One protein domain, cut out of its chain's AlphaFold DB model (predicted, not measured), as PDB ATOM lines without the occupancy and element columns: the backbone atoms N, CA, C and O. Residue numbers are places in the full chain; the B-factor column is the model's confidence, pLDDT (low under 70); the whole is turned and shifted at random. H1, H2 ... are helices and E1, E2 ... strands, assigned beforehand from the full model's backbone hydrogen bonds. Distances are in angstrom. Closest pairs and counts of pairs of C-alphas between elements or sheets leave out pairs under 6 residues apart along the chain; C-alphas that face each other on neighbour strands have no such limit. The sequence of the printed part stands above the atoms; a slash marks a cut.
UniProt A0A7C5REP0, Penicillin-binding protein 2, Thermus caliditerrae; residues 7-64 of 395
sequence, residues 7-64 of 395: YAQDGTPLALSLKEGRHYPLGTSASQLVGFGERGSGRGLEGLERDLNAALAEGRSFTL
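What this domain is: This is residues 7 to 64 of the 395 residues of the protein "Penicillin-binding protein 2" of Thermus caliditerrae (UniProt A0A7C5REP0). A hairpin of two antiparallel strands, E1 and E2, makes one side of this small domain, across from a cluster of three short helices and strand E3; the closing stretch runs back to near Tyr 7. The printed part has 58 residues, in order E1 E2 H1 E3 H2 H3, mixed, with under half in named elements. It is compact, radius of gyration of the C-alphas 10.4 A, spanning 28 by 22 by 20 A.

Where its parts are: E1, residues 13 to 18, starts at C-alpha (12.734, 6.393, -87.873) and is 11.9 A long; E2 is 21 to 23, H1 31 to 34, E3 44 to 46, H2 47 to 51. H3, 53 to 57, ends at C-alpha (23.338, 19.909, -89.050).

How they stand to each other: In the hairpin, N 16 and O 23 are 2.9 A apart. E3 pairs with no named strand; residues 36 to 37 pair with it, antiparallel. H1 and H2 touch, closest C-alphas Val 34 and Leu 48, 4.9 A. H2 and H3 are close but not clearly touching, closest C-alphas Glu 49 and Leu 56, 7.5 A. H2 and H3 have every O i to N i+4 pair within hydrogen-bond range; H1 is too short for one.

The domain as a whole: The C-alphas of Asp 10 and Gly 40 are farthest apart, 29.4 A. The printed part has no cut, no link is long, and no printed residue is under 70.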
ATOM      1  N   TYR A   7      14.578   9.529 -84.141       98.56
ATOM      2  CA  TYR A   7      13.994   8.212 -83.896       98.56
ATOM      3  C   TYR A   7      12.951   8.294 -82.784       98.56
ATOM      4  O   TYR A   7      13.071   9.123 -81.888       98.56
ATOM      5  N   ALA A   8      11.936   7.441 -82.821       98.56
ATOM      6  CA  ALA A   8      11.063   7.185 -81.681       98.56
ATOM      7  C   ALA A   8      11.731   6.222 -80.688       98.56
ATOM      8  O   ALA A   8      12.835   5.730 -80.931       98.56
ATOM      9  N   GLN A   9      11.069   5.958 -79.558       97.81
ATOM     10  CA  GLN A   9      11.702   5.266 -78.436       97.81
ATOM     11  C   GLN A   9      12.154   3.832 -78.743       97.81
ATOM     12  O   GLN A   9      13.068   3.332 -78.091       97.81
ATOM     13  N   ASP A  10      11.514   3.185 -79.716       97.31
ATOM     14  CA  ASP A  10      11.787   1.821 -80.177       97.31
ATOM     15  C   ASP A  10      12.770   1.771 -81.363       97.31
ATOM     16  O   ASP A  10      13.009   0.709 -81.934       97.31
ATOM     17  N   GLY A  11      13.343   2.917 -81.745       97.94
ATOM     18  CA  GLY A  11      14.224   3.045 -82.903       97.94
ATOM     19  C   GLY A  11      13.496   3.275 -84.229       97.94
ATOM     20  O   GLY A  11      14.162   3.403 -85.258       97.94
ATOM     21  N   THR A  12      12.161   3.378 -84.240       98.31
ATOM     22  CA  THR A  12      11.404   3.706 -85.456       98.31
ATOM     23  C   THR A  12      11.858   5.061 -86.011       98.31
ATOM     24  O   THR A  12      11.865   6.055 -85.278       98.31
ATOM     25  N   PRO A  13      12.243   5.150 -87.295       97.88
ATOM     26  CA  PRO A  13      12.734   6.393 -87.873       97.88
ATOM     27  C   PRO A  13      11.601   7.401 -88.103       97.88
ATOM     28  O   PRO A  13      10.662   7.143 -88.853       97.88
ATOM     29  N   LEU A  14      11.731   8.584 -87.501       97.62
ATOM     30  CA  LEU A  14      10.803   9.711 -87.655       97.62
ATOM     31  C   LEU A  14      11.277  10.689 -88.734       97.62
ATOM     32  O   LEU A  14      10.474  11.188 -89.520       97.62
ATOM     33  N   ALA A  15      12.589  10.938 -88.796       96.62
ATOM     34  CA  ALA A  15      13.221  11.730 -89.845       96.62
ATOM     35  C   ALA A  15      14.632  11.210 -90.142       96.62
ATOM     36  O   ALA A  15      15.438  11.032 -89.227       96.62
ATOM     37  N   LEU A  16      14.940  10.997 -91.421       94.62
ATOM     38  CA  LEU A  16      16.202  10.431 -91.897       94.62
ATOM     39  C   LEU A  16      16.801  11.274 -93.017       94.62
ATOM     40  O   LEU A  16      16.086  11.910 -93.791       94.62
ATOM     41  N   SER A  17      18.121  11.209 -93.156       91.25
ATOM     42  CA  SER A  17      18.825  11.711 -94.335       91.25
ATOM     43  C   SER A  17      19.316  10.546 -95.191       91.25
ATOM     44  O   SER A  17      20.175   9.780 -94.764       91.25
ATOM     45  N   LEU A  18      18.756  10.431 -96.395       88.44
ATOM     46  CA  LEU A  18      19.158   9.481 -97.433       88.44
ATOM     47  C   LEU A  18      19.907  10.224 -98.550       88.44
ATOM     48  O   LEU A  18      20.062  11.448 -98.499       88.44
ATOM     49  N   LYS A  19      20.387   9.496 -99.567       83.56
ATOM     50  CA  LYS A  19      21.102  10.101-100.708       83.56
ATOM     51  C   LYS A  19      20.225  11.101-101.463       83.56
ATOM     52  O   LYS A  19      20.736  12.090-101.978       83.56
ATOM     53  N   GLU A  20      18.923  10.848-101.503       82.50
ATOM     54  CA  GLU A  20      17.921  11.640-102.214       82.50
ATOM     55  C   GLU A  20      17.455  12.873-101.420       82.50
ATOM     56  O   GLU A  20      16.765  13.733-101.970       82.50
ATOM     57  N   GLY A  21      17.845  12.995-100.144       87.12
ATOM     58  CA  GLY A  21      17.542  14.148 -99.300       87.12
ATOM     59  C   GLY A  21      16.996  13.779 -97.922       87.12
ATOM     60  O   GLY A  21      17.352  12.761 -97.329       87.12
ATOM     61  N   ARG A  22      16.161  14.664 -97.367       91.62
ATOM     62  CA  ARG A  22      15.499  14.470 -96.069       91.62
ATOM     63  C   ARG A  22      14.178  13.721 -96.262       91.62
ATOM     64  O   ARG A  22      13.374  14.132 -97.094       91.62
ATOM     65  N   HIS A  23      13.950  12.669 -95.482       92.44
ATOM     66  CA  HIS A  23      12.766  11.809 -95.549       92.44
ATOM     67  C   HIS A  23      12.071  11.707 -94.191       92.44
ATOM     68  O   HIS A  23      12.739  11.666 -93.159       92.44
ATOM     69  N   TYR A  24      10.743  11.582 -94.219       94.81
ATOM     70  CA  TYR A  24       9.881  11.383 -93.048       94.81
ATOM     71  C   TYR A  24       9.074  10.094 -93.258       94.81
ATOM     72  O   TYR A  24       8.009  10.137 -93.875       94.81
ATOM     73  N   PRO A  25       9.595   8.924 -92.840       95.44
ATOM     74  CA  PRO A  25       9.019   7.626 -93.203       95.44
ATOM     75  C   PRO A  25       7.575   7.414 -92.742       95.44
ATOM     76  O   PRO A  25       6.833   6.680 -93.388       95.44
ATOM     77  N   LEU A  26       7.165   8.070 -91.652       95.12
ATOM     78  CA  LEU A  26       5.804   7.972 -91.117       95.12
ATOM     79  C   LEU A  26       4.817   8.977 -91.742       95.12
ATOM     80  O   LEU A  26       3.668   9.068 -91.309       95.12
ATOM     81  N   GLY A  27       5.248   9.734 -92.759       94.19
ATOM     82  CA  GLY A  27       4.406  10.675 -93.493       94.19
ATOM     83  C   GLY A  27       3.793  11.737 -92.583       94.19
ATOM     84  O   GLY A  27       4.493  12.601 -92.060       94.19
ATOM     85  N   THR A  28       2.472  11.681 -92.408       94.44
ATOM     86  CA  THR A  28       1.715  12.654 -91.611       94.44
ATOM     87  C   THR A  28       1.783  12.410 -90.104       94.44
ATOM     88  O   THR A  28       1.358  13.274 -89.340       94.44
ATOM     89  N   SER A  29       2.282  11.253 -89.657       96.50
ATOM     90  CA  SER A  29       2.388  10.951 -88.230       96.50
ATOM     91  C   SER A  29       3.513  11.751 -87.573       96.50
ATOM     92  O   SER A  29       4.612  11.879 -88.113       96.50
ATOM     93  N   ALA A  30       3.214  12.314 -86.406       96.25
ATOM     94  CA  ALA A  30       4.038  13.223 -85.621       96.25
ATOM     95  C   ALA A  30       4.552  14.446 -86.404       96.25
ATOM     96  O   ALA A  30       5.473  15.119 -85.938       96.25
ATOM     97  N   SER A  31       3.976  14.776 -87.568       94.12
ATOM     98  CA  SER A  31       4.590  15.719 -88.509       94.12
ATOM     99  C   SER A  31       4.694  17.141 -87.963       94.12
ATOM    100  O   SER A  31       5.706  17.796 -88.188       94.12
ATOM    101  N   GLN A  32       3.733  17.621 -87.166       94.25
ATOM    102  CA  GLN A  32       3.856  18.928 -86.501       94.25
ATOM    103  C   GLN A  32       4.918  18.944 -85.397       94.25
ATOM    104  O   GLN A  32       5.504  19.993 -85.138       94.25
ATOM    105  N   LEU A  33       5.162  17.813 -84.730       96.50
ATOM    106  CA  LEU A  33       6.198  17.719 -83.704       96.50
ATOM    107  C   LEU A  33       7.582  17.607 -84.352       96.50
ATOM    108  O   LEU A  33       8.466  18.402 -84.053       96.50
ATOM    109  N   VAL A  34       7.755  16.644 -85.259       96.56
ATOM    110  CA  VAL A  34       9.002  16.408 -86.002       96.56
ATOM    111  C   VAL A  34       9.353  17.630 -86.848       96.56
ATOM    112  O   VAL A  34      10.491  18.096 -86.831       96.56
ATOM    113  N   GLY A  35       8.357  18.200 -87.519       93.25
ATOM    114  CA  GLY A  35       8.503  19.330 -88.414       93.25
ATOM    115  C   GLY A  35       9.069  18.932 -89.770       93.25
ATOM    116  O   GLY A  35       8.945  17.796 -90.222       93.25
ATOM    117  N   PHE A  36       9.669  19.908 -90.445       90.69
ATOM    118  CA  PHE A  36      10.238  19.720 -91.773       90.69
ATOM    119  C   PHE A  36      11.400  20.682 -92.020       90.69
ATOM    120  O   PHE A  36      11.557  21.694 -91.332       90.69
ATOM    121  N   GLY A  37      12.211  20.380 -93.032       87.81
ATOM    122  CA  GLY A  37      13.336  21.203 -93.470       87.81
ATOM    123  C   GLY A  37      13.244  21.662 -94.925       87.81
ATOM    124  O   GLY A  37      12.361  21.260 -95.689       87.81
ATOM    125  N   GLU A  38      14.178  22.519 -95.327       84.12
ATOM    126  CA  GLU A  38      14.433  22.906 -96.714       84.12
ATOM    127  C   GLU A  38      14.927  21.710 -97.544       84.12
ATOM    128  O   GLU A  38      15.725  20.904 -97.078       84.12
ATOM    129  N   ARG A  39      14.482  21.602 -98.805       76.44
ATOM    130  CA  ARG A  39      14.769  20.434 -99.664       76.44
ATOM    131  C   ARG A  39      16.227  20.430-100.131       76.44
ATOM    132  O   ARG A  39      16.801  19.363-100.272       76.44
ATOM    133  N   GLY A  40      16.805  21.614-100.363       75.25
ATOM    134  CA  GLY A  40      18.186  21.765-100.830       75.25
ATOM    135  C   GLY A  40      19.206  21.825 -99.692       75.25
ATOM    136  O   GLY A  40      20.148  21.043 -99.673       75.25
ATOM    137  N   SER A  41      19.020  22.741 -98.735       76.31
ATOM    138  CA  SER A  41      19.991  22.973 -97.651       76.31
ATOM    139  C   SER A  41      19.846  22.004 -96.470       76.31
ATOM    140  O   SER A  41      20.754  21.891 -95.651       76.31
ATOM    141  N   GLY A  42      18.688  21.345 -96.331       78.62
ATOM    142  CA  GLY A  42      18.354  20.543 -95.154       78.62
ATOM    143  C   GLY A  42      18.128  21.362 -93.878       78.62
ATOM    144  O   GLY A  42      17.971  20.771 -92.813       78.62
ATOM    145  N   ARG A  43      18.115  22.703 -93.952       87.75
ATOM    146  CA  ARG A  43      17.848  23.581 -92.805       87.75
ATOM    147  C   ARG A  43      16.440  23.340 -92.273       87.75
ATOM    148  O   ARG A  43      15.483  23.398 -93.038       87.75
ATOM    149  N   GLY A  44      16.306  23.123 -90.971       90.75
ATOM    150  CA  GLY A  44      15.008  22.985 -90.321       90.75
ATOM    151  C   GLY A  44      14.167  24.256 -90.398       90.75
ATOM    152  O   GLY A  44      14.672  25.356 -90.165       90.75
ATOM    153  N   LEU A  45      12.887  24.096 -90.725       89.19
ATOM    154  CA  LEU A  45      11.927  25.185 -90.902       89.19
ATOM    155  C   LEU A  45      10.869  25.218 -89.807       89.19
ATOM    156  O   LEU A  45      10.520  26.301 -89.355       89.19
ATOM    157  N   GLU A  46      10.414  24.058 -89.340       91.62
ATOM    158  CA  GLU A  46       9.489  23.944 -88.211       91.62
ATOM    159  C   GLU A  46       9.755  22.697 -87.372       91.62
ATOM    160  O   GLU A  46      10.603  21.880 -87.732       91.62
ATOM    161  N   GLY A  47       9.047  22.586 -86.243       94.25
ATOM    162  CA  GLY A  47       9.147  21.467 -85.303       94.25
ATOM    163  C   GLY A  47      10.574  21.216 -84.812       94.25
ATOM    164  O   GLY A  47      11.414  22.119 -84.788       94.25
ATOM    165  N   LEU A  48      10.862  19.968 -84.453       96.62
ATOM    166  CA  LEU A  48      12.185  19.542 -83.994       96.62
ATOM    167  C   LEU A  48      13.279  19.709 -85.050       96.62
ATOM    168  O   LEU A  48      14.427  19.964 -84.689       96.62
ATOM    169  N   GLU A  49      12.949  19.626 -86.342       95.31
ATOM    170  CA  GLU A  49      13.898  19.952 -87.409       95.31
ATOM    171  C   GLU A  49      14.465  21.367 -87.232       95.31
ATOM    172  O   GLU A  49      15.674  21.574 -87.381       95.31
ATOM    173  N   ARG A  50      13.619  22.347 -86.890       94.88
ATOM    174  CA  ARG A  50      14.041  23.725 -86.597       94.88
ATOM    175  C   ARG A  50      14.685  23.849 -85.224       94.88
ATOM    176  O   ARG A  50      15.751  24.452 -85.120       94.88
ATOM    177  N   ASP A  51      14.059  23.291 -84.198       96.19
ATOM    178  CA  ASP A  51      14.471  23.498 -82.806       96.19
ATOM    179  C   ASP A  51      15.851  22.885 -82.529       96.19
ATOM    180  O   ASP A  51      16.695  23.496 -81.876       96.19
ATOM    181  N   LEU A  52      16.129  21.723 -83.127       96.56
ATOM    182  CA  LEU A  52      17.401  21.009 -83.009       96.56
ATOM    183  C   LEU A  52      18.325  21.251 -84.212       96.56
ATOM    184  O   LEU A  52      19.294  20.514 -84.405       96.56
ATOM    185  N   ASN A  53      18.054  22.270 -85.038       95.81
ATOM    186  CA  ASN A  53      18.705  22.438 -86.338       95.81
ATOM    187  C   ASN A  53      20.238  22.441 -86.268       95.81
ATOM    188  O   ASN A  53      20.870  21.812 -87.113       95.81
ATOM    189  N   ALA A  54      20.827  23.134 -85.289       95.19
ATOM    190  CA  ALA A  54      22.280  23.202 -85.140       95.19
ATOM    191  C   ALA A  54      22.883  21.810 -84.889       95.19
ATOM    192  O   ALA A  54      23.773  21.376 -85.615       95.19
ATOM    193  N   ALA A  55      22.323  21.065 -83.934       95.50
ATOM    194  CA  ALA A  55      22.780  19.721 -83.604       95.50
ATOM    195  C   ALA A  55      22.572  18.729 -84.756       95.50
ATOM    196  O   ALA A  55      23.467  17.952 -85.086       95.50
ATOM    197  N   LEU A  56      21.408  18.789 -85.408       95.62
ATOM    198  CA  LEU A  56      21.110  17.954 -86.565       95.62
ATOM    199  C   LEU A  56      22.066  18.263 -87.726       95.62
ATOM    200  O   LEU A  56      22.540  17.336 -88.377       95.62
ATOM    201  N   ALA A  57      22.401  19.529 -87.988       94.19
ATOM    202  CA  ALA A  57      23.338  19.909 -89.050       94.19
ATOM    203  C   ALA A  57      24.770  19.381 -88.818       94.19
ATOM    204  O   ALA A  57      25.485  19.108 -89.782       94.19
ATOM    205  N   GLU A  58      25.160  19.168 -87.560       94.81
ATOM    206  CA  GLU A  58      26.427  18.535 -87.160       94.81
ATOM    207  C   GLU A  58      26.405  16.998 -87.269       94.81
ATOM    208  O   GLU A  58      27.409  16.343 -87.000       94.81
ATOM    209  N   GLY A  59      25.273  16.403 -87.659       94.38
ATOM    210  CA  GLY A  59      25.112  14.952 -87.763       94.38
ATOM    211  C   GLY A  59      24.671  14.264 -86.470       94.38
ATOM    212  O   GLY A  59      24.593  13.037 -86.440       94.38
ATOM    213  N   ARG A  60      24.348  15.016 -85.406       96.31
ATOM    214  CA  ARG A  60      23.863  14.433 -84.146       96.31
ATOM    215  C   ARG A  60      22.424  13.954 -84.295       96.31
ATOM    216  O   ARG A  60      21.547  14.733 -84.659       96.31
ATOM    217  N   SER A  61      22.192  12.682 -83.993       97.25
ATOM    218  CA  SER A  61      20.860  12.076 -83.981       97.25
ATOM    219  C   SER A  61      20.242  12.120 -82.584       97.25
ATOM    220  O   SER A  61      20.962  12.109 -81.587       97.25
ATOM    221  N   PHE A  62      18.913  12.126 -82.519       97.81
ATOM    222  CA  PHE A  62      18.160  12.119 -81.268       97.81
ATOM    223  C   PHE A  62      17.108  11.015 -81.263       97.81
ATOM    224  O   PHE A  62      16.468  10.743 -82.280       97.81
ATOM    225  N   THR A  63      16.898  10.432 -80.089       98.56
ATOM    226  CA  THR A  63      15.822   9.476 -79.833       98.56
ATOM    227  C   THR A  63      14.783  10.152 -78.951       98.56
ATOM    228  O   THR A  63      15.117  10.671 -77.885       98.56
ATOM    229  N   LEU A  64      13.532  10.179 -79.399       98.44
ATOM    230  CA  LEU A  64      12.408  10.759 -78.678       98.44
ATOM    231  C   LEU A  64      11.801   9.744 -77.703       98.44
ATOM    232  O   LEU A  64      11.987   8.535 -77.832       98.44
TER     233      LEU A  64